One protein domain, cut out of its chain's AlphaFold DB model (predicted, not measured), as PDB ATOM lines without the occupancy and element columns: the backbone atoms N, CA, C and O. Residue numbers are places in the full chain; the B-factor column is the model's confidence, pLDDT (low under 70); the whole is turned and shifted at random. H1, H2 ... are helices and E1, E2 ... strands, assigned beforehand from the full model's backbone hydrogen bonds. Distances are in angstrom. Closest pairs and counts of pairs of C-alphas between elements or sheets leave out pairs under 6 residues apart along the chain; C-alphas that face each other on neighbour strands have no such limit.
ATOM      1  N   ILE A  38     -26.264   1.943  21.368       74.62
ATOM      2  CA  ILE A  38     -26.483   0.919  22.398       74.62
ATOM      3  C   ILE A  38     -26.622   1.487  23.823       74.62
ATOM      4  O   ILE A  38     -27.302   0.893  24.649       74.62
ATOM      5  N   PHE A  39     -26.012   2.644  24.113       79.62
ATOM      6  CA  PHE A  39     -26.019   3.258  25.450       79.62
ATOM      7  C   PHE A  39     -27.021   4.400  25.604       79.62
ATOM      8  O   PHE A  39     -27.253   4.868  26.716       79.62
ATOM      9  N   GLY A  40     -27.565   4.905  24.495       80.75
ATOM     10  CA  GLY A  40     -28.487   6.043  24.502       80.75
ATOM     11  C   GLY A  40     -29.955   5.643  24.624       80.75
ATOM     12  O   GLY A  40     -30.816   6.513  24.735       80.75
ATOM     13  N   GLN A  41     -30.254   4.346  24.559       87.75
ATOM     14  CA  GLN A  41     -31.612   3.819  24.515       87.75
ATOM     15  C   GLN A  41     -32.015   3.219  25.870       87.75
ATOM     16  O   GLN A  41     -31.160   2.733  26.608       87.75
ATOM     17  N   PRO A  42     -33.309   3.249  26.232       94.44
ATOM     18  CA  PRO A  42     -33.790   2.518  27.399       94.44
ATOM     19  C   PRO A  42     -33.635   1.004  27.193       94.44
ATOM     20  O   PRO A  42     -33.697   0.523  26.058       94.44
ATOM     21  N   THR A  43     -33.504   0.259  28.296       96.81
ATOM     22  CA  THR A  43     -33.551  -1.210  28.282       96.81
ATOM     23  C   THR A  43     -34.818  -1.681  27.570       96.81
ATOM     24  O   THR A  43     -35.911  -1.191  27.862       96.81
ATOM     25  N   ARG A  44     -34.675  -2.632  26.647       96.94
ATOM     26  CA  ARG A  44     -35.791  -3.232  25.898       96.94
ATOM     27  C   ARG A  44     -36.123  -4.646  26.394       96.94
ATOM     28  O   ARG A  44     -35.388  -5.204  27.208       96.94
ATOM     29  N   GLY A  45     -37.215  -5.217  25.885       97.56
ATOM     30  CA  GLY A  45     -37.715  -6.549  26.243       97.56
ATOM     31  C   GLY A  45     -38.719  -6.553  27.402       97.56
ATOM     32  O   GLY A  45     -38.915  -5.552  28.096       97.56
ATOM     33  N   ASP A  46     -39.387  -7.687  27.616       98.19
ATOM     34  CA  ASP A  46     -40.481  -7.826  28.591       98.19
ATOM     35  C   ASP A  46     -40.011  -7.816  30.058       98.19
ATOM     36  O   ASP A  46     -40.825  -7.632  30.965       98.19
ATOM     37  N   LEU A  47     -38.701  -7.940  30.306       98.44
ATOM     38  CA  LEU A  47     -38.084  -7.766  31.626       98.44
ATOM     39  C   LEU A  47     -37.420  -6.392  31.807       98.44
ATOM     40  O   LEU A  47     -36.790  -6.157  32.838       98.44
ATOM     41  N   ALA A  48     -37.592  -5.448  30.875       97.94
ATOM     42  CA  ALA A  48     -37.028  -4.097  30.988       97.94
ATOM     43  C   ALA A  48     -37.471  -3.339  32.256       97.94
ATOM     44  O   ALA A  48     -36.750  -2.478  32.758       97.94
ATOM     45  N   GLY A  49     -38.656  -3.652  32.789       97.88
ATOM     46  CA  GLY A  49     -39.174  -3.076  34.034       97.88
ATOM     47  C   GLY A  49     -38.790  -3.842  35.307       97.88
ATOM     48  O   GLY A  49     -39.037  -3.348  36.411       97.88
ATOM     49  N   ASP A  50     -38.196  -5.034  35.190       98.50
ATOM     50  CA  ASP A  50     -37.877  -5.897  36.328       98.50
ATOM     51  C   ASP A  50     -36.584  -5.441  37.017       98.50
ATOM     52  O   ASP A  50     -35.483  -5.941  36.779       98.50
ATOM     53  N   LYS A  51     -36.717  -4.467  37.921       98.25
ATOM     54  CA  LYS A  51     -35.585  -3.910  38.679       98.25
ATOM     55  C   LYS A  51     -34.794  -4.974  39.448       98.25
ATOM     56  O   LYS A  51     -33.592  -4.799  39.641       98.25
ATOM     57  N   GLY A  52     -35.453  -6.041  39.906       98.25
ATOM     58  CA  GLY A  52     -34.815  -7.119  40.655       98.25
ATOM     59  C   GLY A  52     -33.873  -7.921  39.768       98.25
ATOM     60  O   GLY A  52     -32.707  -8.099  40.125       98.25
ATOM     61  N   TYR A  53     -34.356  -8.340  38.600       98.31
ATOM     62  CA  TYR A  53     -33.556  -9.058  37.612       98.31
ATOM     63  C   TYR A  53     -32.436  -8.186  37.032       98.31
ATOM     64  O   TYR A  53     -31.276  -8.596  37.028       98.31
ATOM     65  N   LEU A  54     -32.736  -6.942  36.637       98.50
ATOM     66  CA  LEU A  54     -31.723  -6.032  36.093       98.50
ATOM     67  C   LEU A  54     -30.591  -5.747  37.090       98.50
ATOM     68  O   LEU A  54     -29.450  -5.541  36.686       98.50
ATOM     69  N   ARG A  55     -30.884  -5.712  38.395       98.25
ATOM     70  CA  ARG A  55     -29.849  -5.600  39.431       98.25
ATOM     71  C   ARG A  55     -28.976  -6.856  39.490       98.25
ATOM     72  O   ARG A  55     -27.761  -6.715  39.469       98.25
ATOM     73  N   GLN A  56     -29.571  -8.053  39.480       98.12
ATOM     74  CA  GLN A  56     -28.813  -9.314  39.469       98.12
ATOM     75  C   GLN A  56     -27.876  -9.407  38.259       98.12
ATOM     76  O   GLN A  56     -26.724  -9.805  38.402       98.12
ATOM     77  N   VAL A  57     -28.345  -8.996  37.076       98.38
ATOM     78  CA  VAL A  57     -27.527  -8.950  35.855       98.38
ATOM     79  C   VAL A  57     -26.301  -8.050  36.043       98.38
ATOM     80  O   VAL A  57     -25.185  -8.475  35.755       98.38
ATOM     81  N   ARG A  58     -26.485  -6.831  36.570       97.94
ATOM     82  CA  ARG A  58     -25.375  -5.893  36.824       97.94
ATOM     83  C   ARG A  58     -24.396  -6.417  37.875       97.94
ATOM     84  O   ARG A  58     -23.193  -6.321  37.675       97.94
ATOM     85  N   GLU A  59     -24.895  -7.005  38.961       97.31
ATOM     86  CA  GLU A  59     -24.055  -7.603  40.008       97.31
ATOM     87  C   GLU A  59     -23.203  -8.759  39.462       97.31
ATOM     88  O   GLU A  59     -22.019  -8.860  39.777       97.31
ATOM     89  N   ARG A  60     -23.780  -9.619  38.611       97.19
ATOM     90  CA  ARG A  60     -23.050 -10.721  37.959       97.19
ATOM     91  C   ARG A  60     -22.024 -10.224  36.947       97.19
ATOM     92  O   ARG A  60     -20.945 -10.801  36.866       97.19
ATOM     93  N   TRP A  61     -22.348  -9.163  36.212       96.56
ATOM     94  CA  TRP A  61     -21.410  -8.494  35.316       96.56
ATOM     95  C   TRP A  61     -20.190  -7.968  36.072       96.56
ATOM     96  O   TRP A  61     -19.074  -8.370  35.761       96.56
ATOM     97  N   LEU A  62     -20.394  -7.153  37.110       95.19
ATOM     98  CA  LEU A  62     -19.296  -6.584  37.898       95.19
ATOM     99  C   LEU A  62     -18.427  -7.677  38.530       95.19
ATOM    100  O   LEU A  62     -17.207  -7.653  38.387       95.19
ATOM    101  N   ARG A  63     -19.063  -8.694  39.125       94.94
ATOM    102  CA  ARG A  63     -18.354  -9.831  39.716       94.94
ATOM    103  C   ARG A  63     -17.460 -10.552  38.705       94.94
ATOM    104  O   ARG A  63     -16.341 -10.912  39.044       94.94
ATOM    105  N   ARG A  64     -17.918 -10.748  37.463       93.62
ATOM    106  CA  ARG A  64     -17.115 -11.414  36.426       93.62
ATOM    107  C   ARG A  64     -15.823 -10.649  36.121       93.62
ATOM    108  O   ARG A  64     -14.788 -11.287  35.934       93.62
ATOM    109  N   PHE A  65     -15.869  -9.318  36.056       90.00
ATOM    110  CA  PHE A  65     -14.672  -8.501  35.821       90.00
ATOM    111  C   PHE A  65     -13.723  -8.508  37.025       90.00
ATOM    112  O   PHE A  65     -12.510  -8.568  36.834       90.00
ATOM    113  N   GLU A  66     -14.263  -8.530  38.247       89.56
ATOM    114  CA  GLU A  66     -13.472  -8.692  39.476       89.56
ATOM    115  C   GLU A  66     -12.769 -10.060  39.530       89.56
ATOM    116  O   GLU A  66     -11.565 -10.126  39.770       89.56
ATOM    117  N   GLU A  67     -13.496 -11.153  39.273       89.12
ATOM    118  CA  GLU A  67     -12.982 -12.528  39.358       89.12
ATOM    119  C   GLU A  67     -11.914 -12.837  38.300       89.12
ATOM    120  O   GLU A  67     -10.969 -13.571  38.579       89.12
ATOM    121  N   ASN A  68     -12.043 -12.269  37.097       84.88
ATOM    122  CA  ASN A  68     -11.108 -12.512  35.994       84.88
ATOM    123  C   ASN A  68      -9.994 -11.459  35.889       84.88
ATOM    124  O   ASN A  68      -9.195 -11.528  34.958       84.88
ATOM    125  N   ALA A  69      -9.942 -10.488  36.813       78.62
ATOM    126  CA  ALA A  69      -8.989  -9.376  36.796       78.62
ATOM    127  C   ALA A  69      -8.881  -8.689  35.415       78.62
ATOM    128  O   ALA A  69      -7.793  -8.323  34.965       78.62
ATOM    129  N   LEU A  70     -10.018  -8.541  34.728       74.25
ATOM    130  CA  LEU A  70     -10.087  -7.941  33.398       74.25
ATOM    131  C   LEU A  70      -9.924  -6.420  33.523       74.25
ATOM    132  O   LEU A  70     -10.879  -5.706  33.836       74.25
ATOM    133  N   ASP A  71      -8.713  -5.913  33.285       74.38
ATOM    134  CA  ASP A  71      -8.437  -4.472  33.228       74.38
ATOM    135  C   ASP A  71      -8.766  -3.904  31.840       74.38
ATOM    136  O   ASP A  71      -7.897  -3.557  31.042       74.38
ATOM    137  N   GLU A  72     -10.060  -3.821  31.533       74.69
ATOM    138  CA  GLU A  72     -10.540  -3.197  30.292       74.69
ATOM    139  C   GLU A  72     -10.743  -1.679  30.430       74.69
ATOM    140  O   GLU A  72     -11.277  -1.013  29.537       74.69
ATOM    141  N   GLY A  73     -10.327  -1.106  31.567       83.06
ATOM    142  CA  GLY A  73     -10.542   0.300  31.880       83.06
ATOM    143  C   GLY A  73     -12.016   0.689  31.780       83.06
ATOM    144  O   GLY A  73     -12.337   1.695  31.154       83.06
ATOM    145  N   LEU A  74     -12.933  -0.119  32.319       89.94
ATOM    146  CA  LEU A  74     -14.373   0.126  32.207       89.94
ATOM    147  C   LEU A  74     -14.784   1.463  32.849       89.94
ATOM    148  O   LEU A  74     -14.238   1.889  33.867       89.94
ATOM    149  N   ARG A  75     -15.782   2.129  32.263       89.50
ATOM    150  CA  ARG A  75     -16.290   3.435  32.697       89.50
ATOM    151  C   ARG A  75     -17.810   3.432  32.838       89.50
ATOM    152  O   ARG A  75     -18.535   3.016  31.938       89.50
ATOM    153  N   GLY A  76     -18.282   4.045  33.923       90.81
ATOM    154  CA  GLY A  76     -19.709   4.217  34.203       90.81
ATOM    155  C   GLY A  76     -20.375   2.926  34.672       90.81
ATOM    156  O   GLY A  76     -19.703   1.930  34.910       90.81
ATOM    157  N   GLU A  77     -21.696   2.954  34.817       93.19
ATOM    158  CA  GLU A  77     -22.483   1.786  35.229       93.19
ATOM    159  C   GLU A  77     -22.751   0.841  34.045       93.19
ATOM    160  O   GLU A  77     -23.012   1.324  32.936       93.19
ATOM    161  N   PRO A  78     -22.764  -0.491  34.253       95.94
ATOM    162  CA  PRO A  78     -23.193  -1.431  33.227       95.94
ATOM    163  C   PRO A  78     -24.657  -1.192  32.840       95.94
ATOM    164  O   PRO A  78     -25.578  -1.146  33.671       95.94
ATOM    165  N   HIS A  79     -24.879  -1.058  31.538       96.50
ATOM    166  CA  HIS A  79     -26.186  -0.840  30.948       96.50
ATOM    167  C   HIS A  79     -26.744  -2.159  30.416       96.50
ATOM    168  O   HIS A  79     -26.168  -2.780  29.525       96.50
ATOM    169  N   VAL A  80     -27.891  -2.586  30.946       97.44
ATOM    170  CA  VAL A  80     -28.636  -3.708  30.367       97.44
ATOM    171  C   VAL A  80     -29.406  -3.180  29.163       97.44
ATOM    172  O   VAL A  80     -30.353  -2.415  29.326       97.44
ATOM    173  N   VAL A  81     -28.980  -3.572  27.970       96.12
ATOM    174  CA  VAL A  81     -29.519  -3.108  26.684       96.12
ATOM    175  C   VAL A  81     -30.855  -3.789  26.393       96.12
ATOM    176  O   VAL A  81     -31.826  -3.154  25.979       96.12
ATOM    177  N   TRP A  82     -30.921  -5.092  26.657       97.56
ATOM    178  CA  TRP A  82     -32.108  -5.915  26.468       97.56
ATOM    179  C   TRP A  82     -32.237  -6.915  27.616       97.56
ATOM    180  O   TRP A  82     -31.236  -7.457  28.082       97.56
ATOM    181  N   ALA A  83     -33.461  -7.161  28.074       98.56
ATOM    182  CA  ALA A  83     -33.772  -8.190  29.053       98.56
ATOM    183  C   ALA A  83     -35.148  -8.787  28.762       98.56
ATOM    184  O   ALA A  83     -36.140  -8.057  28.686       98.56
ATOM    185  N   GLY A  84     -35.227 -10.113  28.669       98.50
ATOM    186  CA  GLY A  84     -36.494 -10.770  28.388       98.50
ATOM    187  C   GLY A  84     -36.584 -12.228  28.810       98.50
ATOM    188  O   GLY A  84     -35.593 -12.866  29.176       98.50
ATOM    189  N   ARG A  85     -37.806 -12.756  28.790       98.56
ATOM    190  CA  ARG A  85     -38.085 -14.170  29.061       98.56
ATOM    191  C   ARG A  85     -37.860 -15.004  27.810       98.56
ATOM    192  O   ARG A  85     -38.353 -14.688  26.731       98.56
ATOM    193  N   THR A  86     -37.168 -16.123  27.976       98.56
ATOM    194  CA  THR A  86     -36.975 -17.127  26.925       98.56
ATOM    195  C   THR A  86     -37.466 -18.491  27.414       98.56
ATOM    196  O   THR A  86     -37.618 -18.679  28.625       98.56
ATOM    197  N   PRO A  87     -37.679 -19.479  26.525       98.31
ATOM    198  CA  PRO A  87     -37.972 -20.849  26.951       98.31
ATOM    199  C   PRO A  87     -36.891 -21.471  27.854       98.31
ATOM    200  O   PRO A  87     -37.201 -22.367  28.631       98.31
ATOM    201  N   ALA A  88     -35.647 -20.979  27.794       98.19
ATOM    202  CA  ALA A  88     -34.555 -21.404  28.671       98.19
ATOM    203  C   ALA A  88     -34.555 -20.691  30.040       98.19
ATOM    204  O   ALA A  88     -33.812 -21.087  30.934       98.19
ATOM    205  N   GLY A  89     -35.367 -19.643  30.211       98.38
ATOM    206  CA  GLY A  89     -35.395 -18.770  31.387       98.38
ATOM    207  C   GLY A  89     -35.106 -17.298  31.053       98.38
ATOM    208  O   GLY A  89     -35.004 -16.932  29.877       98.38
ATOM    209  N   PRO A  90     -35.013 -16.421  32.069       98.44
ATOM    210  CA  PRO A  90     -34.638 -15.020  31.888       98.44
ATOM    211  C   PRO A  90     -33.250 -14.885  31.256       98.44
ATOM    212  O   PRO A  90     -32.300 -15.511  31.719       98.44
ATOM    213  N   ALA A  91     -33.138 -14.056  30.222       98.69
ATOM    214  CA  ALA A  91     -31.879 -13.737  29.560       98.69
ATOM    215  C   ALA A  91     -31.718 -12.219  29.420       98.69
ATOM    216  O   ALA A  91     -32.682 -11.459  29.561       98.69
ATOM    217  N   ALA A  92     -30.490 -11.759  29.209       98.50
ATOM    218  CA  ALA A  92     -30.209 -10.346  28.987       98.50
ATOM    219  C   ALA A  92     -29.004 -10.140  28.065       98.50
ATOM    220  O   ALA A  92     -28.236 -11.062  27.810       98.50
ATOM    221  N   TYR A  93     -28.838  -8.909  27.600       97.50
ATOM    222  CA  TYR A  93     -27.624  -8.417  26.964       97.50
ATOM    223  C   TYR A  93     -27.193  -7.141  27.676       97.50
ATOM    224  O   TYR A  93     -27.995  -6.219  27.865       97.50
ATOM    225  N   VAL A  94     -25.946  -7.106  28.124       96.81
ATOM    226  CA  VAL A  94     -25.383  -6.028  28.937       96.81
ATOM    227  C   VAL A  94     -24.147  -5.479  28.247       96.81
ATOM    228  O   VAL A  94     -23.389  -6.230  27.646       96.81
ATOM    229  N   ALA A  95     -23.963  -4.167  28.323       94.69
ATOM    230  CA  ALA A  95     -22.804  -3.481  27.787       94.69
ATOM    231  C   ALA A  95     -22.271  -2.462  28.799       94.69
ATOM    232  O   ALA A  95     -23.038  -1.859  29.556       94.69
ATOM    233  N   GLN A  96     -20.966  -2.218  28.787       94.38
ATOM    234  CA  GLN A  96     -20.322  -1.178  29.584       94.38
ATOM    235  C   GLN A  96     -19.235  -0.491  28.765       94.38
ATOM    236  O   GLN A  96     -18.509  -1.130  28.012       94.38
ATOM    237  N   ARG A  97     -19.141   0.833  28.889       92.19
ATOM    238  CA  ARG A  97     -18.174   1.634  28.133       92.19
ATOM    239  C   ARG A  97     -16.755   1.381  28.616       92.19
ATOM    240  O   ARG A  97     -16.543   1.115  29.795       92.19
ATOM    241  N   THR A  98     -15.795   1.569  27.724       89.56
ATOM    242  CA  THR A  98     -14.363   1.581  28.047       89.56
ATOM    243  C   THR A  98     -13.874   3.026  28.190       89.56
ATOM    244  O   THR A  98     -14.416   3.942  27.572       89.56
ATOM    245  N   ALA A  99     -12.872   3.274  29.033       83.75
ATOM    246  CA  ALA A  99     -12.329   4.609  29.297       83.75
ATOM    247  C   ALA A  99     -11.261   5.019  28.274       83.75
ATOM    248  O   ALA A  99     -11.201   6.184  27.886       83.75
ATOM    249  N   ASN A 100     -10.428   4.068  27.843       80.31
ATOM    250  CA  ASN A 100      -9.208   4.344  27.072       80.31
ATOM    251  C   ASN A 100      -9.375   4.182  25.557       80.31
ATOM    252  O   ASN A 100      -8.469   4.532  24.803       80.31
ATOM    253  N   ASN A 101     -10.519   3.651  25.127       83.44
ATOM    254  CA  ASN A 101     -10.865   3.316  23.749       83.44
ATOM    255  C   ASN A 101      -9.677   2.837  22.892       83.44
ATOM    256  O   ASN A 101      -9.292   3.530  21.933       83.44
ATOM    257  N   PRO A 102      -9.031   1.720  23.286       83.56
ATOM    258  CA  PRO A 102      -7.846   1.220  22.606       83.56
ATOM    259  C   PRO A 102      -8.169   0.863  21.154       83.56
ATOM    260  O   PRO A 102      -9.292   0.479  20.827       83.56
ATOM    261  N   VAL A 103      -7.170   1.006  20.284       82.81
ATOM    262  CA  VAL A 103      -7.277   0.550  18.895       82.81
ATOM    263  C   VAL A 103      -7.229  -0.974  18.894       82.81
ATOM    264  O   VAL A 103      -6.307  -1.544  19.480       82.81
ATOM    265  N   VAL A 104      -8.203  -1.616  18.256       81.25
ATOM    266  CA  VAL A 104      -8.218  -3.068  18.077       81.25
ATOM    267  C   VAL A 104      -7.413  -3.451  16.834       81.25
ATOM    268  O   VAL A 104      -7.272  -2.676  15.883       81.25
ATOM    269  N   SER A 105      -6.820  -4.642  16.865       74.19
ATOM    270  CA  SER A 105      -6.063  -5.187  15.736       74.19
ATOM    271  C   SER A 105      -6.962  -5.686  14.607       74.19
ATOM    272  O   SER A 105      -6.502  -5.748  13.471       74.19
ATOM    273  N   ASP A 106      -8.214  -6.018  14.920       68.88
ATOM    274  CA  ASP A 106      -9.203  -6.537  13.982       68.88
ATOM    275  C   ASP A 106     -10.619  -6.062  14.386       68.88
ATOM    276  O   ASP A 106     -11.029  -6.332  15.519       68.88
ATOM    277  N   PRO A 107     -11.345  -5.316  13.530       70.19
ATOM    278  CA  PRO A 107     -10.878  -4.727  12.274       70.19
ATOM    279  C   PRO A 107      -9.737  -3.731  12.511       70.19
ATOM    280  O   PRO A 107      -9.763  -2.934  13.449       70.19
ATOM    281  N   GLN A 108      -8.705  -3.765  11.666       76.88
ATOM    282  CA  GLN A 108      -7.517  -2.938  11.874       76.88
ATOM    283  C   GLN A 108      -7.862  -1.440  11.866       76.88
ATOM    284  O   GLN A 108      -8.267  -0.884  10.846       76.88
ATOM    285  N   GLY A 109      -7.600  -0.765  12.989       81.00
ATOM    286  CA  GLY A 109      -7.753   0.689  13.116       81.00
ATOM    287  C   GLY A 109      -9.039   1.146  13.806       81.00
ATOM    288  O   GLY A 109      -9.125   2.328  14.158       81.00
ATOM    289  N   ASP A 110      -9.970   0.229  14.063       84.56
ATOM    290  CA  ASP A 110     -11.162   0.475  14.874       84.56
ATOM    291  C   ASP A 110     -10.789   0.734  16.336       84.56
ATOM    292  O   ASP A 110      -9.744   0.297  16.826       84.56
ATOM    293  N   ARG A 111     -11.654   1.435  17.069       86.38
ATOM    294  CA  ARG A 111     -11.482   1.654  18.511       86.38
ATOM    295  C   ARG A 111     -12.531   0.889  19.278       86.38
ATOM    296  O   ARG A 111     -13.719   1.077  19.038       86.38
ATOM    297  N   MET A 112     -12.106   0.118  20.272       87.88
ATOM    298  CA  MET A 112     -13.033  -0.414  21.263       87.88
ATOM    299  C   MET A 112     -13.692   0.761  21.996       87.88
ATOM    300  O   MET A 112     -13.004   1.656  22.466       87.88
ATOM    301  N   VAL A 113     -15.018   0.803  22.066       89.25
ATOM    302  CA  VAL A 113     -15.796   1.831  22.781       89.25
ATOM    303  C   VAL A 113     -16.546   1.258  23.979       89.25
ATOM    304  O   VAL A 113     -17.013   2.003  24.849       89.25
ATOM    305  N   ALA A 114     -16.690  -0.064  24.018       91.12
ATOM    306  CA  ALA A 114     -17.358  -0.786  25.078       91.12
ATOM    307  C   ALA A 114     -17.005  -2.270  25.063       91.12
ATOM    308  O   ALA A 114     -16.450  -2.781  24.100       91.12
ATOM    309  N   VAL A 115     -17.429  -2.949  26.119       91.88
ATOM    310  CA  VAL A 115     -17.505  -4.402  26.208       91.88
ATOM    311  C   VAL A 115     -18.965  -4.783  26.371       91.88
ATOM    312  O   VAL A 115     -19.709  -4.074  27.057       91.88
ATOM    313  N   ALA A 116     -19.393  -5.880  25.763       93.62
ATOM    314  CA  ALA A 116     -20.749  -6.385  25.910       93.62
ATOM    315  C   ALA A 116     -20.781  -7.909  26.028       93.62
ATOM    316  O   ALA A 116     -19.865  -8.589  25.589       93.62
ATOM    317  N   ALA A 117     -21.828  -8.451  26.646       95.56
ATOM    318  CA  ALA A 117     -22.035  -9.893  26.706       95.56
ATOM    319  C   ALA A 117     -23.514 -10.248  26.814       95.56
ATOM    320  O   ALA A 117     -24.329  -9.513  27.388       95.56
ATOM    321  N   PHE A 118     -23.830 -11.453  26.351       97.62
ATOM    322  CA  PHE A 118     -25.067 -12.126  26.709       97.62
ATOM    323  C   PHE A 118     -25.026 -12.630  28.153       97.62
ATOM    324  O   PHE A 118     -23.982 -12.990  28.703       97.62
ATOM    325  N   VAL A 119     -26.203 -12.679  28.764       98.31
ATOM    326  CA  VAL A 119     -26.433 -13.234  30.093       98.31
ATOM    327  C   VAL A 119     -27.470 -14.328  29.969       98.31
ATOM    328  O   VAL A 119     -28.601 -14.079  29.548       98.31
ATOM    329  N   GLU A 120     -27.073 -15.540  30.332       97.94
ATOM    330  CA  GLU A 120     -27.907 -16.727  30.214       97.94
ATOM    331  C   GLU A 120     -28.479 -17.167  31.566       97.94
ATOM    332  O   GLU A 120     -27.856 -16.952  32.614       97.94
ATOM    333  N   PRO A 121     -29.645 -17.827  31.555       97.19
ATOM    334  CA  PRO A 121     -30.184 -18.472  32.741       97.19
ATOM    335  C   PRO A 121     -29.393 -19.744  33.075       97.19
ATOM    336  O   PRO A 121     -29.179 -20.600  32.216       97.19
ATOM    337  N   THR A 122     -29.013 -19.905  34.343       96.25
ATOM    338  CA  THR A 122     -28.449 -21.152  34.883       96.25
ATOM    339  C   THR A 122     -29.159 -21.545  36.181       96.25
ATOM    340  O   THR A 122     -29.924 -20.752  36.739       96.25
ATOM    341  N   ALA A 123     -28.910 -22.760  36.681       94.44
ATOM    342  CA  ALA A 123     -29.465 -23.225  37.956       94.44
ATOM    343  C   ALA A 123     -29.060 -22.331  39.147       94.44
ATOM    344  O   ALA A 123     -29.867 -22.120  40.049       94.44
ATOM    345  N   ASP A 124     -27.862 -21.736  39.104       94.62
ATOM    346  CA  ASP A 124     -27.319 -20.857  40.154       94.62
ATOM    347  C   ASP A 124     -27.639 -19.362  39.920       94.62
ATOM    348  O   ASP A 124     -27.090 -18.462  40.573       94.62
ATOM    349  N   GLY A 125     -28.534 -19.077  38.970       94.75
ATOM    350  CA  GLY A 125     -28.939 -17.733  38.565       94.75
ATOM    351  C   GLY A 125     -28.302 -17.271  37.249       94.75
ATOM    352  O   GLY A 125     -27.766 -18.083  36.495       94.75
ATOM    353  N   PRO A 126     -28.390 -15.973  36.914       97.56
ATOM    354  CA  PRO A 126     -27.848 -15.468  35.658       97.56
ATOM    355  C   PRO A 126     -26.321 -15.616  35.605       97.56
ATOM    356  O   PRO A 126     -25.628 -15.274  36.568       97.56
ATOM    357  N   ARG A 127     -25.799 -16.086  34.469       97.12
ATOM    358  CA  ARG A 127     -24.363 -16.170  34.170       97.12
ATOM    359  C   ARG A 127     -24.031 -15.268  32.990       97.12
ATOM    360  O   ARG A 127     -24.697 -15.329  31.963       97.12
ATOM    361  N   VAL A 128     -22.992 -14.452  33.132       97.06
ATOM    362  CA  VAL A 128     -22.464 -13.625  32.040       97.06
ATOM    363  C   VAL A 128     -21.541 -14.483  31.175       97.06
ATOM    364  O   VAL A 128     -20.598 -15.086  31.703       97.06
ATOM    365  N   MET A 129     -21.842 -14.555  29.877       96.00
ATOM    366  CA  MET A 129     -21.022 -15.241  28.873       96.00
ATOM    367  C   MET A 129     -19.672 -14.527  28.671       96.00
ATOM    368  O   MET A 129     -19.368 -13.548  29.358       96.00
ATOM    369  N   ALA A 130     -18.838 -15.034  27.762       92.12
ATOM    370  CA  ALA A 130     -17.614 -14.353  27.355       92.12
ATOM    371  C   ALA A 130     -17.937 -12.914  26.886       92.12
ATOM    372  O   ALA A 130     -18.795 -12.751  26.018       92.12
ATOM    373  N   PRO A 131     -17.328 -11.875  27.492       92.12
ATOM    374  CA  PRO A 131     -17.481 -10.507  27.029       92.12
ATOM    375  C   PRO A 131     -16.733 -10.294  25.712       92.12
ATOM    376  O   PRO A 131     -15.657 -10.847  25.514       92.12
ATOM    377  N   GLU A 132     -17.306  -9.473  24.840       90.12
ATOM    378  CA  GLU A 132     -16.780  -9.145  23.516       90.12
ATOM    379  C   GLU A 132     -16.615  -7.625  23.360       90.12
ATOM    380  O   GLU A 132     -17.381  -6.830  23.923       90.12
ATOM    381  N   SER A 133     -15.609  -7.213  22.587       88.44
ATOM    382  CA  SER A 133     -15.251  -5.810  22.367       88.44
ATOM    383  C   SER A 133     -16.158  -5.139  21.332       88.44
ATOM    384  O   SER A 133     -16.108  -5.430  20.146       88.44
ATOM    385  N   VAL A 134     -16.933  -4.136  21.739       87.88
ATOM    386  CA  VAL A 134     -17.715  -3.272  20.839       87.88
ATOM    387  C   VAL A 134     -16.832  -2.177  20.262       87.88
ATOM    388  O   VAL A 134     -16.242  -1.424  21.037       87.88
ATOM    389  N   THR A 135     -16.796  -2.021  18.934       86.75
ATOM    390  CA  THR A 135     -16.012  -0.968  18.268       86.75
ATOM    391  C   THR A 135     -16.847   0.242  17.832       86.75
ATOM    392  O   THR A 135     -18.082   0.236  17.861       86.75
ATOM    393  N   ASP A 136     -16.173   1.330  17.456       82.00
ATOM    394  CA  ASP A 136     -16.790   2.535  16.893       82.00
ATOM    395  C   ASP A 136     -17.337   2.346  15.468       82.00
ATOM    396  O   ASP A 136     -18.250   3.077  15.078       82.00
ATOM    397  N   ALA A 137     -16.885   1.324  14.729       74.69
ATOM    398  CA  ALA A 137     -17.514   0.878  13.480       74.69
ATOM    399  C   ALA A 137     -18.837   0.105  13.701       74.69
ATOM    400  O   ALA A 137     -19.485  -0.350  12.748       74.69
ATOM    401  N   GLY A 138     -19.273  -0.022  14.958       67.81
ATOM    402  CA  GLY A 138     -20.539  -0.616  15.363       67.81
ATOM    403  C   GLY A 138     -20.378  -2.049  15.862       67.81
ATOM    404  O   GLY A 138     -19.418  -2.400  16.532       67.81
ATOM    405  N   THR A 139     -21.362  -2.894  15.565       59.28
ATOM    406  CA  THR A 139     -21.358  -4.316  15.953       59.28
ATOM    407  C   THR A 139     -20.715  -5.200  14.880       59.28
ATOM    408  O   THR A 139     -21.141  -6.339  14.698       59.28
ATOM    409  N   HIS A 140     -19.793  -4.667  14.077       54.97
ATOM    410  CA  HIS A 140     -18.983  -5.495  13.185       54.97
ATOM    411  C   HIS A 140     -17.970  -6.235  14.066       54.97
ATOM    412  O   HIS A 140     -17.264  -5.597  14.834       54.97
ATOM    413  N   GLY A 141     -17.986  -7.569  14.042       57.41
ATOM    414  CA  GLY A 141     -17.145  -8.417  14.901       57.41
ATOM    415  C   GLY A 141     -17.776  -8.850  16.232       57.41
ATOM    416  O   GLY A 141     -17.366  -9.868  16.774       57.41
ATOM    417  N   ASN A 142     -18.820  -8.168  16.715       70.12
ATOM    418  CA  ASN A 142     -19.576  -8.642  17.877       70.12
ATOM    419  C   ASN A 142     -20.675  -9.614  17.482       70.12
ATOM    420  O   ASN A 142     -21.476  -9.357  16.573       70.12
ATOM    421  N   SER A 143     -20.775 -10.677  18.257       83.12
ATOM    422  CA  SER A 143     -21.872 -11.616  18.219       83.12
ATOM    423  C   SER A 143     -23.188 -10.918  18.519       83.12
ATOM    424  O   SER A 143     -23.362 -10.208  19.511       83.12
ATOM    425  N   GLN A 144     -24.154 -11.137  17.634       91.75
ATOM    426  CA  GLN A 144     -25.510 -10.605  17.778       91.75
ATOM    427  C   GLN A 144     -26.474 -11.680  18.258       91.75
ATOM    428  O   GLN A 144     -27.668 -11.417  18.392       91.75
ATOM    429  N   ALA A 145     -25.976 -12.889  18.507       96.88
ATOM    430  CA  ALA A 145     -26.786 -14.012  18.914       96.88
ATOM    431  C   ALA A 145     -26.095 -14.894  19.958       96.88
ATOM    432  O   ALA A 145     -24.873 -14.900  20.085       96.88
ATOM    433  N   ALA A 146     -26.900 -15.668  20.682       97.88
ATOM    434  CA  ALA A 146     -26.433 -16.666  21.637       97.88
ATOM    435  C   ALA A 146     -27.382 -17.869  21.692       97.88
ATOM    436  O   ALA A 146     -28.604 -17.721  21.598       97.88
ATOM    437  N   LEU A 147     -26.815 -19.060  21.907       98.31
ATOM    438  CA  LEU A 147     -27.565 -20.291  22.149       98.31
ATOM    439  C   LEU A 147     -27.724 -20.534  23.656       98.31
ATOM    440  O   LEU A 147     -26.762 -20.763  24.389       98.31
ATOM    441  N   LEU A 148     -28.957 -20.499  24.139       98.31
ATOM    442  CA  LEU A 148     -29.314 -20.546  25.551       98.31
ATOM    443  C   LEU A 148     -29.852 -21.917  25.969       98.31
ATOM    444  O   LEU A 148     -30.288 -22.730  25.149       98.31
ATOM    445  N   GLY A 149     -29.878 -22.120  27.285       97.12
ATOM    446  CA  GLY A 149     -30.412 -23.320  27.916       97.12
ATOM    447  C   GLY A 149     -29.410 -24.471  27.954       97.12
ATOM    448  O   GLY A 149     -28.391 -24.440  27.258       97.12
ATOM    449  N   PRO A 150     -29.694 -25.504  28.767       95.38
ATOM    450  CA  PRO A 150     -28.793 -26.632  28.933       95.38
ATOM    451  C   PRO A 150     -28.489 -27.287  27.588       95.38
ATOM    452  O   PRO A 150     -27.320 -27.539  27.321       95.38
ATOM    453  N   ASP A 151     -29.493 -27.502  26.736       97.06
ATOM    454  CA  ASP A 151     -29.355 -28.176  25.437       97.06
ATOM    455  C   ASP A 151     -29.001 -27.244  24.272       97.06
ATOM    456  O   ASP A 151     -28.990 -27.683  23.120       97.06
ATOM    457  N   ARG A 152     -28.711 -25.962  24.549       97.69
ATOM    458  CA  ARG A 152     -28.418 -24.952  23.517       97.69
ATOM    459  C   ARG A 152     -29.518 -24.874  22.446       97.69
ATOM    460  O   ARG A 152     -29.243 -24.669  21.275       97.69
ATOM    461  N   ASN A 153     -30.773 -25.070  22.847       97.88
ATOM    462  CA  ASN A 153     -31.936 -25.213  21.962       97.88
ATOM    463  C   ASN A 153     -32.810 -23.944  21.882       97.88
ATOM    464  O   ASN A 153     -33.924 -23.972  21.356       97.88
ATOM    465  N   VAL A 154     -32.322 -22.823  22.418       98.56
ATOM    466  CA  VAL A 154     -32.981 -21.516  22.343       98.56
ATOM    467  C   VAL A 154     -32.008 -20.511  21.748       98.56
ATOM    468  O   VAL A 154     -31.031 -20.149  22.389       98.56
ATOM    469  N   LEU A 155     -32.276 -20.034  20.538       98.56
ATOM    470  CA  LEU A 155     -31.470 -19.015  19.873       98.56
ATOM    471  C   LEU A 155     -32.044 -17.627  20.177       98.56
ATOM    472  O   LEU A 155     -33.174 -17.313  19.795       98.56
ATOM    473  N   LEU A 156     -31.272 -16.800  20.876       98.50
ATOM    474  CA  LEU A 156     -31.558 -15.383  21.089       98.50
ATOM    475  C   LEU A 156     -30.784 -14.570  20.052       98.50
ATOM    476  O   LEU A 156     -29.576 -14.746  19.949       98.50
ATOM    477  N   VAL A 157     -31.457 -13.681  19.321       97.81
ATOM    478  CA  VAL A 157     -30.854 -12.790  18.313       97.81
ATOM    479  C   VAL A 157     -31.234 -11.349  18.631       97.81
ATOM    480  O   VAL A 157     -32.414 -11.047  18.796       97.81
ATOM    481  N   LEU A 158     -30.264 -10.447  18.719       95.81
ATOM    482  CA  LEU A 158     -30.494  -9.026  18.977       95.81
ATOM    483  C   LEU A 158     -30.825  -8.277  17.688       95.81
ATOM    484  O   LEU A 158     -30.243  -8.527  16.635       95.81
ATOM    485  N   ASP A 159     -31.734  -7.313  17.790       93.00
ATOM    486  CA  ASP A 159     -32.038  -6.389  16.701       93.00
ATOM    487  C   ASP A 159     -30.976  -5.281  16.644       93.00
ATOM    488  O   ASP A 159     -31.039  -4.285  17.371       93.00
ATOM    489  N   ALA A 160     -29.989  -5.467  15.769       88.31
ATOM    490  CA  ALA A 160     -28.954  -4.474  15.487       88.31
ATOM    491  C   ALA A 160     -29.380  -3.435  14.425       88.31
ATOM    492  O   ALA A 160     -28.548  -2.657  13.960       88.31
ATOM    493  N   GLY A 161     -30.655  -3.416  14.014       88.12
ATOM    494  CA  GLY A 161     -31.183  -2.502  12.996       88.12
ATOM    495  C   GLY A 161     -30.920  -2.930  11.548       88.12
ATOM    496  O   GLY A 161     -31.248  -2.180  10.628       88.12
ATOM    497  N   ALA A 162     -30.354  -4.120  11.333       89.25
ATOM    498  CA  ALA A 162     -30.174  -4.729  10.019       89.25
ATOM    499  C   ALA A 162     -31.071  -5.973   9.880       89.25
ATOM    500  O   ALA A 162     -31.199  -6.725  10.849       89.25
ATOM    501  N   PRO A 163     -31.670  -6.231   8.701       93.81
ATOM    502  CA  PRO A 163     -32.376  -7.481   8.449       93.81
ATOM    503  C   PRO A 163     -31.447  -8.683   8.641       93.81
ATOM    504  O   PRO A 163     -30.360  -8.730   8.061       93.81
ATOM    505  N   VAL A 164     -31.897  -9.644   9.445       95.44
ATOM    506  CA  VAL A 164     -31.221 -10.924   9.674       95.44
ATOM    507  C   VAL A 164     -32.113 -12.034   9.149       95.44
ATOM    508  O   VAL A 164     -33.331 -12.019   9.341       95.44
ATOM    509  N   GLU A 165     -31.493 -13.007   8.507       97.81
ATOM    510  CA  GLU A 165     -32.106 -14.239   8.054       97.81
ATOM    511  C   GLU A 165     -31.515 -15.417   8.830       97.81
ATOM    512  O   GLU A 165     -30.346 -15.424   9.217       97.81
ATOM    513  N   PHE A 166     -32.358 -16.411   9.082       97.81
ATOM    514  CA  PHE A 166     -32.058 -17.582   9.890       97.81
ATOM    515  C   PHE A 166     -32.313 -18.847   9.083       97.81
ATOM    516  O   PHE A 166     -33.331 -18.944   8.396       97.81
ATOM    517  N   SER A 167     -31.430 -19.830   9.214       97.94
ATOM    518  CA  SER A 167     -31.654 -21.182   8.715       97.94
ATOM    519  C   SER A 167     -31.590 -22.186   9.869       97.94
ATOM    520  O   SER A 167     -30.604 -22.180  10.609       97.94
ATOM    521  N   PRO A 168     -32.609 -23.047  10.058       96.38
ATOM    522  CA  PRO A 168     -32.654 -23.974  11.190       96.38
ATOM    523  C   PRO A 168     -31.776 -25.218  11.015       96.38
ATOM    524  O   PRO A 168     -31.430 -25.866  12.002       96.38
ATOM    525  N   GLU A 169     -31.451 -25.580   9.777       93.50
ATOM    526  CA  GLU A 169     -30.815 -26.853   9.448       93.50
ATOM    527  C   GLU A 169     -29.770 -26.671   8.352       93.50
ATOM    528  O   GLU A 169     -29.956 -25.869   7.435       93.50
ATOM    529  N   LEU A 170     -28.698 -27.454   8.444       94.50
ATOM    530  CA  LEU A 170     -27.725 -27.661   7.381       94.50
ATOM    531  C   LEU A 170     -28.100 -28.936   6.627       94.50
ATOM    532  O   LEU A 170     -28.225 -30.001   7.236       94.50
ATOM    533  N   ARG A 171     -28.285 -28.840   5.312       94.94
ATOM    534  CA  ARG A 171     -28.507 -30.000   4.445       94.94
ATOM    535  C   ARG A 171     -27.567 -29.949   3.257       94.94
ATOM    536  O   ARG A 171     -26.997 -28.909   2.934       94.94
ATOM    537  N   TYR A 172     -27.445 -31.095   2.603       95.06
ATOM    538  CA  TYR A 172     -26.643 -31.241   1.404       95.06
ATOM    539  C   TYR A 172     -27.487 -31.849   0.298       95.06
ATOM    540  O   TYR A 172     -28.262 -32.784   0.510       95.06
ATOM    541  N   THR A 173     -27.292 -31.325  -0.897       95.31
ATOM    542  CA  THR A 173     -27.737 -31.950  -2.141       95.31
ATOM    543  C   THR A 173     -26.920 -33.213  -2.439       95.31
ATOM    544  O   THR A 173     -25.871 -33.456  -1.837       95.31
ATOM    545  N   ALA A 174     -27.385 -34.028  -3.392       90.81
ATOM    546  CA  ALA A 174     -26.696 -35.261  -3.781       90.81
ATOM    547  C   ALA A 174     -25.279 -35.014  -4.334       90.81
ATOM    548  O   ALA A 174     -24.408 -35.860  -4.162       90.81
ATOM    549  N   ASP A 175     -25.039 -33.860  -4.965       89.19
ATOM    550  CA  ASP A 175     -23.722 -33.448  -5.458       89.19
ATOM    551  C   ASP A 175     -22.883 -32.722  -4.395       89.19
ATOM    552  O   ASP A 175     -21.777 -32.282  -4.705       89.19
ATOM    553  N   GLY A 176     -23.366 -32.633  -3.151       92.44
ATOM    554  CA  GLY A 176     -22.628 -32.123  -1.999       92.44
ATOM    555  C   GLY A 176     -22.747 -30.619  -1.758       92.44
ATOM    556  O   GLY A 176     -22.148 -30.137  -0.801       92.44
ATOM    557  N   ARG A 177     -23.506 -29.878  -2.578       95.81
ATOM    558  CA  ARG A 177     -23.760 -28.445  -2.347       95.81
ATOM    559  C   ARG A 177     -24.589 -28.238  -1.094       95.81
ATOM    560  O   ARG A 177     -25.466 -29.060  -0.806       95.81
ATOM    561  N   ILE A 178     -24.356 -27.116  -0.424       95.81
ATOM    562  CA  ILE A 178     -25.151 -26.696   0.724       95.81
ATOM    563  C   ILE A 178     -26.567 -26.364   0.264       95.81
ATOM    564  O   ILE A 178     -26.776 -25.595  -0.673       95.81
ATOM    565  N   ASP A 179     -27.543 -26.954   0.945       95.69
ATOM    566  CA  ASP A 179     -28.960 -26.659   0.791       95.69
ATOM    567  C   ASP A 179     -29.485 -26.087   2.107       95.69
ATOM    568  O   ASP A 179     -29.715 -26.803   3.085       95.69
ATOM    569  N   ARG A 180     -29.643 -24.764   2.138       95.88
ATOM    570  CA  ARG A 180     -30.250 -24.043   3.253       95.88
ATOM    571  C   ARG A 180     -31.424 -23.231   2.760       95.88
ATOM    572  O   ARG A 180     -31.347 -22.512   1.767       95.88
ATOM    573  N   THR A 181     -32.500 -23.274   3.532       96.31
ATOM    574  CA  THR A 181     -33.578 -22.294   3.418       96.31
ATOM    575  C   THR A 181     -33.385 -21.247   4.501       96.31
ATOM    576  O   THR A 181     -33.335 -21.583   5.687       96.31
ATOM    577  N   PHE A 182     -33.260 -19.991   4.081       97.19
ATOM    578  CA  PHE A 182     -33.188 -18.835   4.962       97.19
ATOM    579  C   PHE A 182     -34.563 -18.181   5.073       97.19
ATOM    580  O   PHE A 182     -35.279 -18.033   4.083       97.19
ATOM    581  N   GLN A 183     -34.935 -17.811   6.293       97.56
ATOM    582  CA  GLN A 183     -36.173 -17.101   6.588       97.56
ATOM    583  C   GLN A 183     -35.883 -15.817   7.373       97.56
ATOM    584  O   GLN A 183     -35.022 -15.836   8.258       97.56
ATOM    585  N   PRO A 184     -36.608 -14.715   7.114       98.00
ATOM    586  CA  PRO A 184     -36.441 -13.484   7.874       98.00
ATOM    587  C   PRO A 184     -36.691 -13.691   9.371       98.00
ATOM    588  O   PRO A 184     -37.676 -14.316   9.777       98.00
ATOM    589  N   VAL A 185     -35.820 -13.121  10.198       97.75
ATOM    590  CA  VAL A 185     -35.978 -13.101  11.652       97.75
ATOM    591  C   VAL A 185     -36.960 -11.995  12.041       97.75
ATOM    592  O   VAL A 185     -36.795 -10.828  11.688       97.75
ATOM    593  N   ALA A 186     -37.999 -12.358  12.794       97.56
ATOM    594  CA  ALA A 186     -38.994 -11.414  13.289       97.56
ATOM    595  C   ALA A 186     -38.605 -10.889  14.678       97.56
ATOM    596  O   ALA A 186     -38.793 -11.572  15.687       97.56
ATOM    597  N   PHE A 187     -38.101  -9.658  14.728       96.38
ATOM    598  CA  PHE A 187     -37.744  -8.990  15.977       96.38
ATOM    599  C   PHE A 187     -38.966  -8.403  16.691       96.38
ATOM    600  O   PHE A 187     -39.889  -7.870  16.068       96.38
ATOM    601  N   ARG A 188     -38.965  -8.483  18.022       96.06
ATOM    602  CA  ARG A 188     -39.942  -7.859  18.917       96.06
ATOM    603  C   ARG A 188     -39.205  -7.250  20.097       96.06
ATOM    604  O   ARG A 188     -38.381  -7.908  20.724       96.06
ATOM    605  N   ASP A 189     -39.475  -5.979  20.374       93.81
ATOM    606  CA  ASP A 189     -38.860  -5.250  21.488       93.81
ATOM    607  C   ASP A 189     -37.325  -5.381  21.529       93.81
ATOM    608  O   ASP A 189     -36.720  -5.538  22.588       93.81
ATOM    609  N   GLY A 190     -36.681  -5.323  20.360       93.31
ATOM    610  CA  GLY A 190     -35.223  -5.324  20.225       93.31
ATOM    611  C   GLY A 190     -34.539  -6.696  20.191       93.31
ATOM    612  O   GLY A 190     -33.311  -6.723  20.153       93.31
ATOM    613  N   ALA A 191     -35.276  -7.812  20.195       97.12
ATOM    614  CA  ALA A 191     -34.695  -9.142  19.994       97.12
ATOM    615  C   ALA A 191     -35.682 -10.133  19.358       97.12
ATOM    616  O   ALA A 191     -36.888  -9.903  19.304       97.12
ATOM    617  N   ALA A 192     -35.169 -11.262  18.888       98.31
ATOM    618  CA  ALA A 192     -35.935 -12.432  18.497       98.31
ATOM    619  C   ALA A 192     -35.497 -13.625  19.352       98.31
ATOM    620  O   ALA A 192     -34.314 -13.796  19.638       98.31
ATOM    621  N   VAL A 193     -36.459 -14.452  19.754       98.38
ATOM    622  CA  VAL A 193     -36.216 -15.686  20.508       98.38
ATOM    623  C   VAL A 193     -36.795 -16.837  19.700       98.38
ATOM    624  O   VAL A 193     -38.004 -16.894  19.475       98.38
ATOM    625  N   LEU A 194     -35.931 -17.738  19.251       98.44
ATOM    626  CA  LEU A 194     -36.271 -18.853  18.375       98.44
ATOM    627  C   LEU A 194     -36.003 -20.171  19.108       98.44
ATOM    628  O   LEU A 194     -34.979 -20.323  19.773       98.44
ATOM    629  N   GLN A 195     -36.915 -21.136  18.994       98.00
ATOM    630  CA  GLN A 195     -36.614 -22.519  19.372       98.00
ATOM    631  C   GLN A 195     -35.893 -23.198  18.214       98.00
ATOM    632  O   GLN A 195     -36.312 -23.066  17.063       98.00
ATOM    633  N   VAL A 196     -34.822 -23.919  18.524       97.75
ATOM    634  CA  VAL A 196     -33.990 -24.621  17.542       97.75
ATOM    635  C   VAL A 196     -33.730 -26.054  18.015       97.75
ATOM    636  O   VAL A 196     -33.903 -26.339  19.204       97.75
ATOM    637  N   PRO A 197     -33.341 -26.987  17.126       95.94
ATOM    638  CA  PRO A 197     -32.883 -28.306  17.557       95.94
ATOM    639  C   PRO A 197     -31.724 -28.188  18.563       95.94
ATOM    640  O   PRO A 197     -31.019 -27.182  18.536       95.94
ATOM    641  N   PRO A 198     -31.474 -29.179  19.435       96.44
ATOM    642  CA  PRO A 198     -30.325 -29.147  20.345       96.44
ATOM    643  C   PRO A 198     -28.991 -28.904  19.619       96.44
ATOM    644  O   PRO A 198     -28.735 -29.534  18.597       96.44
ATOM    645  N   GLN A 199     -28.141 -28.024  20.161       96.38
ATOM    646  CA  GLN A 199     -26.871 -27.588  19.542       96.38
ATOM    647  C   GLN A 199     -25.657 -27.868  20.447       96.38
ATOM    648  O   GLN A 199     -24.708 -27.098  20.493       96.38
ATOM    649  N   ARG A 200     -25.701 -28.917  21.279       93.06
ATOM    650  CA  ARG A 200     -24.662 -29.161  22.304       93.06
ATOM    651  C   ARG A 200     -23.306 -29.585  21.753       93.06
ATOM    652  O   ARG A 200     -22.304 -29.351  22.412       93.06
ATOM    653  N   THR A 201     -23.311 -30.279  20.626       90.06
ATOM    654  CA  THR A 201     -22.121 -30.932  20.065       90.06
ATOM    655  C   THR A 201     -21.780 -30.422  18.674       90.06
ATOM    656  O   THR A 201     -20.722 -30.750  18.159       90.06
ATOM    657  N   LYS A 202     -22.702 -29.681  18.049       92.56
ATOM    658  CA  LYS A 202     -22.556 -29.087  16.723       92.56
ATOM    659  C   LYS A 202     -23.563 -27.966  16.522       92.56
ATOM    660  O   LYS A 202     -24.600 -27.949  17.195       92.56
ATOM    661  N   ILE A 203     -23.271 -27.075  15.578       95.25
ATOM    662  CA  ILE A 203     -24.107 -25.915  15.265       95.25
ATOM    663  C   ILE A 203     -24.709 -26.095  13.872       95.25
ATOM    664  O   ILE A 203     -24.102 -25.821  12.847       95.25
ATOM    665  N   THR A 204     -25.955 -26.552  13.824       95.50
ATOM    666  CA  THR A 204     -26.692 -26.769  12.574       95.50
ATOM    667  C   THR A 204     -27.412 -25.516  12.085       95.50
ATOM    668  O   THR A 204     -27.818 -25.443  10.923       95.50
ATOM    669  N   VAL A 205     -27.610 -24.533  12.962       97.44
ATOM    670  CA  VAL A 205     -28.260 -23.266  12.619       97.44
ATOM    671  C   VAL A 205     -27.292 -22.303  11.934       97.44
ATOM    672  O   VAL A 205     -26.097 -22.325  12.203       97.44
ATOM    673  N   ALA A 206     -27.811 -21.427  11.078       97.44
ATOM    674  CA  ALA A 206     -27.044 -20.338  10.475       97.44
ATOM    675  C   ALA A 206     -27.779 -19.008  10.625       97.44
ATOM    676  O   ALA A 206     -29.015 -18.957  10.587       97.44
ATOM    677  N   LEU A 207     -27.009 -17.931  10.765       97.06
ATOM    678  CA  LEU A 207     -27.507 -16.562  10.770       97.06
ATOM    679  C   LEU A 207     -26.666 -15.713   9.818       97.06
ATOM    680  O   LEU A 207     -25.435 -15.729   9.864       97.06
ATOM    681  N   ALA A 208     -27.336 -14.934   8.980       95.81
ATOM    682  CA  ALA A 208     -26.684 -14.000   8.073       95.81
ATOM    683  C   ALA A 208     -27.544 -12.751   7.881       95.81
ATOM    684  O   ALA A 208     -28.768 -12.799   7.992       95.81
ATOM    685  N   ARG A 209     -26.914 -11.618   7.586       93.88
ATOM    686  CA  ARG A 209     -27.605 -10.414   7.115       93.88
ATOM    687  C   ARG A 209     -27.955 -10.567   5.638       93.88
ATOM    688  O   ARG A 209     -27.297 -11.308   4.914       93.88
ATOM    689  N   THR A 210     -28.952  -9.819   5.176       91.00
ATOM    690  CA  THR A 210     -29.320  -9.789   3.754       91.00
ATOM    691  C   THR A 210     -28.402  -8.838   2.962       91.00
ATOM    692  O   THR A 210     -28.238  -7.686   3.371       91.00
ATOM    693  N   PRO A 211     -27.861  -9.250   1.798       93.69
ATOM    694  CA  PRO A 211     -27.997 -10.574   1.178       93.69
ATOM    695  C   PRO A 211     -27.151 -11.646   1.882       93.69
ATOM    696  O   PRO A 211     -26.016 -11.364   2.258       93.69
ATOM    697  N   VAL A 212     -27.672 -12.872   2.003       92.62
ATOM    698  CA  VAL A 212     -26.945 -13.999   2.618       92.62
ATOM    699  C   VAL A 212     -25.617 -14.240   1.899       92.62
ATOM    700  O   VAL A 212     -25.584 -14.494   0.696       92.62
ATOM    701  N   SER A 213     -24.520 -14.156   2.650       91.25
ATOM    702  CA  SER A 213     -23.157 -14.455   2.203       91.25
ATOM    703  C   SER A 213     -22.260 -14.705   3.418       91.25
ATOM    704  O   SER A 213     -22.626 -14.343   4.538       91.25
ATOM    705  N   MET A 214     -21.067 -15.275   3.212       87.19
ATOM    706  CA  MET A 214     -20.082 -15.430   4.294       87.19
ATOM    707  C   MET A 214     -19.673 -14.079   4.897       87.19
ATOM    708  O   MET A 214     -19.607 -13.943   6.112       87.19
ATOM    709  N   ALA A 215     -19.498 -13.048   4.063       87.88
ATOM    710  CA  ALA A 215     -19.167 -11.694   4.518       87.88
ATOM    711  C   ALA A 215     -20.272 -11.048   5.378       87.88
ATOM    712  O   ALA A 215     -20.015 -10.096   6.111       87.88
ATOM    713  N   ASN A 216     -21.501 -11.560   5.284       91.12
ATOM    714  CA  ASN A 216     -22.660 -11.088   6.031       91.12
ATOM    715  C   ASN A 216     -23.059 -12.037   7.169       91.12
ATOM    716  O   ASN A 216     -24.162 -11.905   7.702       91.12
ATOM    717  N   GLN A 217     -22.201 -12.984   7.555       92.31
ATOM    718  CA  GLN A 217     -22.458 -13.874   8.683       92.31
ATOM    719  C   GLN A 217     -22.730 -13.090   9.977       92.31
ATOM    720  O   GLN A 217     -22.107 -12.069  10.269       92.31
ATOM    721  N   VAL A 218     -23.677 -13.587  10.773       93.00
ATOM    722  CA  VAL A 218     -23.945 -13.092  12.124       93.00
ATOM    723  C   VAL A 218     -23.384 -14.092  13.129       93.00
ATOM    724  O   VAL A 218     -23.821 -15.239  13.186       93.00
ATOM    725  N   HIS A 219     -22.429 -13.640  13.939       92.25
ATOM    726  CA  HIS A 219     -21.752 -14.479  14.925       92.25
ATOM    727  C   HIS A 219     -22.653 -14.828  16.122       92.25
ATOM    728  O   HIS A 219     -23.494 -14.026  16.556       92.25
ATOM    729  N   ILE A 220     -22.444 -16.035  16.655       95.62
ATOM    730  CA  ILE A 220     -23.084 -16.570  17.860       95.62
ATOM    731  C   ILE A 220     -22.009 -16.653  18.958       95.62
ATOM    732  O   ILE A 220     -21.072 -17.432  18.811       95.62
ATOM    733  N   THR A 221     -22.155 -15.906  20.062       93.25
ATOM    734  CA  THR A 221     -21.093 -15.710  21.085       93.25
ATOM    735  C   THR A 221     -20.506 -17.010  21.601       93.25
ATOM    736  O   THR A 221     -19.299 -17.158  21.740       93.25
ATOM    737  N   ASN A 222     -21.366 -17.972  21.915       94.25
ATOM    738  CA  ASN A 222     -20.957 -19.225  22.530       94.25
ATOM    739  C   ASN A 222     -20.788 -20.361  21.517       94.25
ATOM    740  O   ASN A 222     -20.839 -21.526  21.907       94.25
ATOM    741  N   ALA A 223     -20.610 -20.039  20.231       94.06
ATOM    742  CA  ALA A 223     -20.315 -21.043  19.218       94.06
ATOM    743  C   ALA A 223     -18.976 -21.737  19.492       94.06
ATOM    744  O   ALA A 223     -18.911 -22.959  19.452       94.06
ATOM    745  N   THR A 224     -17.941 -20.976  19.853       91.44
ATOM    746  CA  THR A 224     -16.609 -21.515  20.163       91.44
ATOM    747  C   THR A 224     -16.656 -22.519  21.314       91.44
ATOM    748  O   THR A 224     -16.114 -23.607  21.179       91.44
ATOM    749  N   ASP A 225     -17.380 -22.220  22.398       92.12
ATOM    750  CA  ASP A 225     -17.534 -23.141  23.538       92.12
ATOM    751  C   ASP A 225     -18.231 -24.462  23.153       92.12
ATOM    752  O   ASP A 225     -18.052 -25.482  23.816       92.12
ATOM    753  N   ILE A 226     -19.078 -24.436  22.118       93.12
ATOM    754  CA  ILE A 226     -19.797 -25.610  21.604       93.12
ATOM    755  C   ILE A 226     -18.904 -26.418  20.658       93.12
ATOM    756  O   ILE A 226     -18.866 -27.642  20.752       93.12
ATOM    757  N   LEU A 227     -18.220 -25.734  19.740       92.50
ATOM    758  CA  LEU A 227     -17.394 -26.339  18.695       92.50
ATOM    759  C   LEU A 227     -16.041 -26.835  19.229       92.50
ATOM    760  O   LEU A 227     -15.499 -27.810  18.714       92.50
ATOM    761  N   PHE A 228     -15.527 -26.195  20.281       91.50
ATOM    762  CA  PHE A 228     -14.229 -26.467  20.896       91.50
ATOM    763  C   PHE A 228     -14.380 -26.576  22.423       91.50
ATOM    764  O   PHE A 228     -13.881 -25.726  23.164       91.50
TER     765      PHE A 228
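What this domain is: This is residues 38 to 228 of the 393 residues of an uncharacterized protein of Micromonospora sp. 5R2A7 (UniProt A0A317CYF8). A strongly twisted sheet of five strands, E1 to E5, curls round the long helix H1, and a smaller sheet, E6, E7 and E9, lies partly face to face with it as the second layer of a sandwich. Beyond the smaller sheet, away from H1, comes the two-stranded ribbon E8 and E10, and from there the link of residues 168 to 190 reaches far out as a long loop. The printed part has 191 residues with two named helices and ten named strands, in the order H1, E1 to E10, H2; the five-stranded sheet is branched, the second runs E6, E7, E9, the third E8, E10, and the neighbour pairs are antiparallel. The class is mixed, helices and strands, though under half of the residues, 86 of 191, are in named elements. The whole is compact, with a radius of gyration of the C-alphas of 16.7 A, and spans 55 by 40 by 31 A.

How they stand to each other: Residues 38 to 50 have no named element and lead to H1, residues 51 to 67. H1 is on the branched sheet of E1, residues 74 to 86, E2, residues 89 to 98, E3, residues 112 to 122, E4, residues 125 to 128, and E5, residues 132 to 135. The closest C-alphas of H1 and E1 are those of Arg 58 and Pro 78, 6.1 A apart; those of H1 and E4 are Trp 61 and Val 128, 6.2 A. E1 to E4 form a meander, each strand the antiparallel neighbour of the one before. In the hairpin E1 and E2, N 79 and O 95 are within hydrogen-bond range at 2.8 A. In the hairpin E2 and E3, N 96 and O 115 are 2.8 A apart. On the other side of E3 from E2 lie E4, with N 120 and O 127 at 2.9 A, and E5, with N 116 and O 132 at 2.9 A. E3 is staggered, pairing with E5 over residues 112 to 116 and with E4 over 119 to 122. The link from E5 to E6, residues 145 to 148, changes to the other sheet of the sandwich, which also holds E7, residues 154 to 158, and E9, residues 191 to 195. The best planes of the facing parts are 15 degrees apart. The closest C-alphas of E3 and E6 are those of Glu 120 and Leu 148, 6.2 A apart. N 146 and O 156 in the hairpin E6 and E7 are 2.9 A apart, and N 155 and O 194 of E7 and E9 are 2.8 A apart. E8, residues 164 to 167, pairs with E10, residues 206 to 209, with N 165 and O 208 at 2.8 A; E8 and E9 are apart. H2, residues 223 to 227, is not on the sheet E6, E7, E9, but only just, with 4 pairs of C-alphas within 10 A. In H1 and H2 every O i to N i+4 pair is within hydrogen-bond range.

Where its parts are: H1 is 24.2 A long and begins at C-alpha 51 (-35.585, -3.910, 38.679). E1 is 28.9 A long and bends by 68 degrees at residue 77; E2 measures 29.5 A and E3 29.2 A. C-alpha 112, where E3 begins, is at (-13.033, -0.414, 21.263). H2 ends at C-alpha 227 (-17.394, -26.339, 18.695).

The domain as a whole: The C-alphas farthest apart are those of Gly 76 and Ala 174, 55.2 A. The long links are E2 to E3, E8 to E9 and E10 to H2. In the second of these, residues 171 to 172 pair with 178 to 179, antiparallel. The printed part has no cut. Its mean pLDDT is 92.1; residue 106 and residues 138 to 141 are under 70.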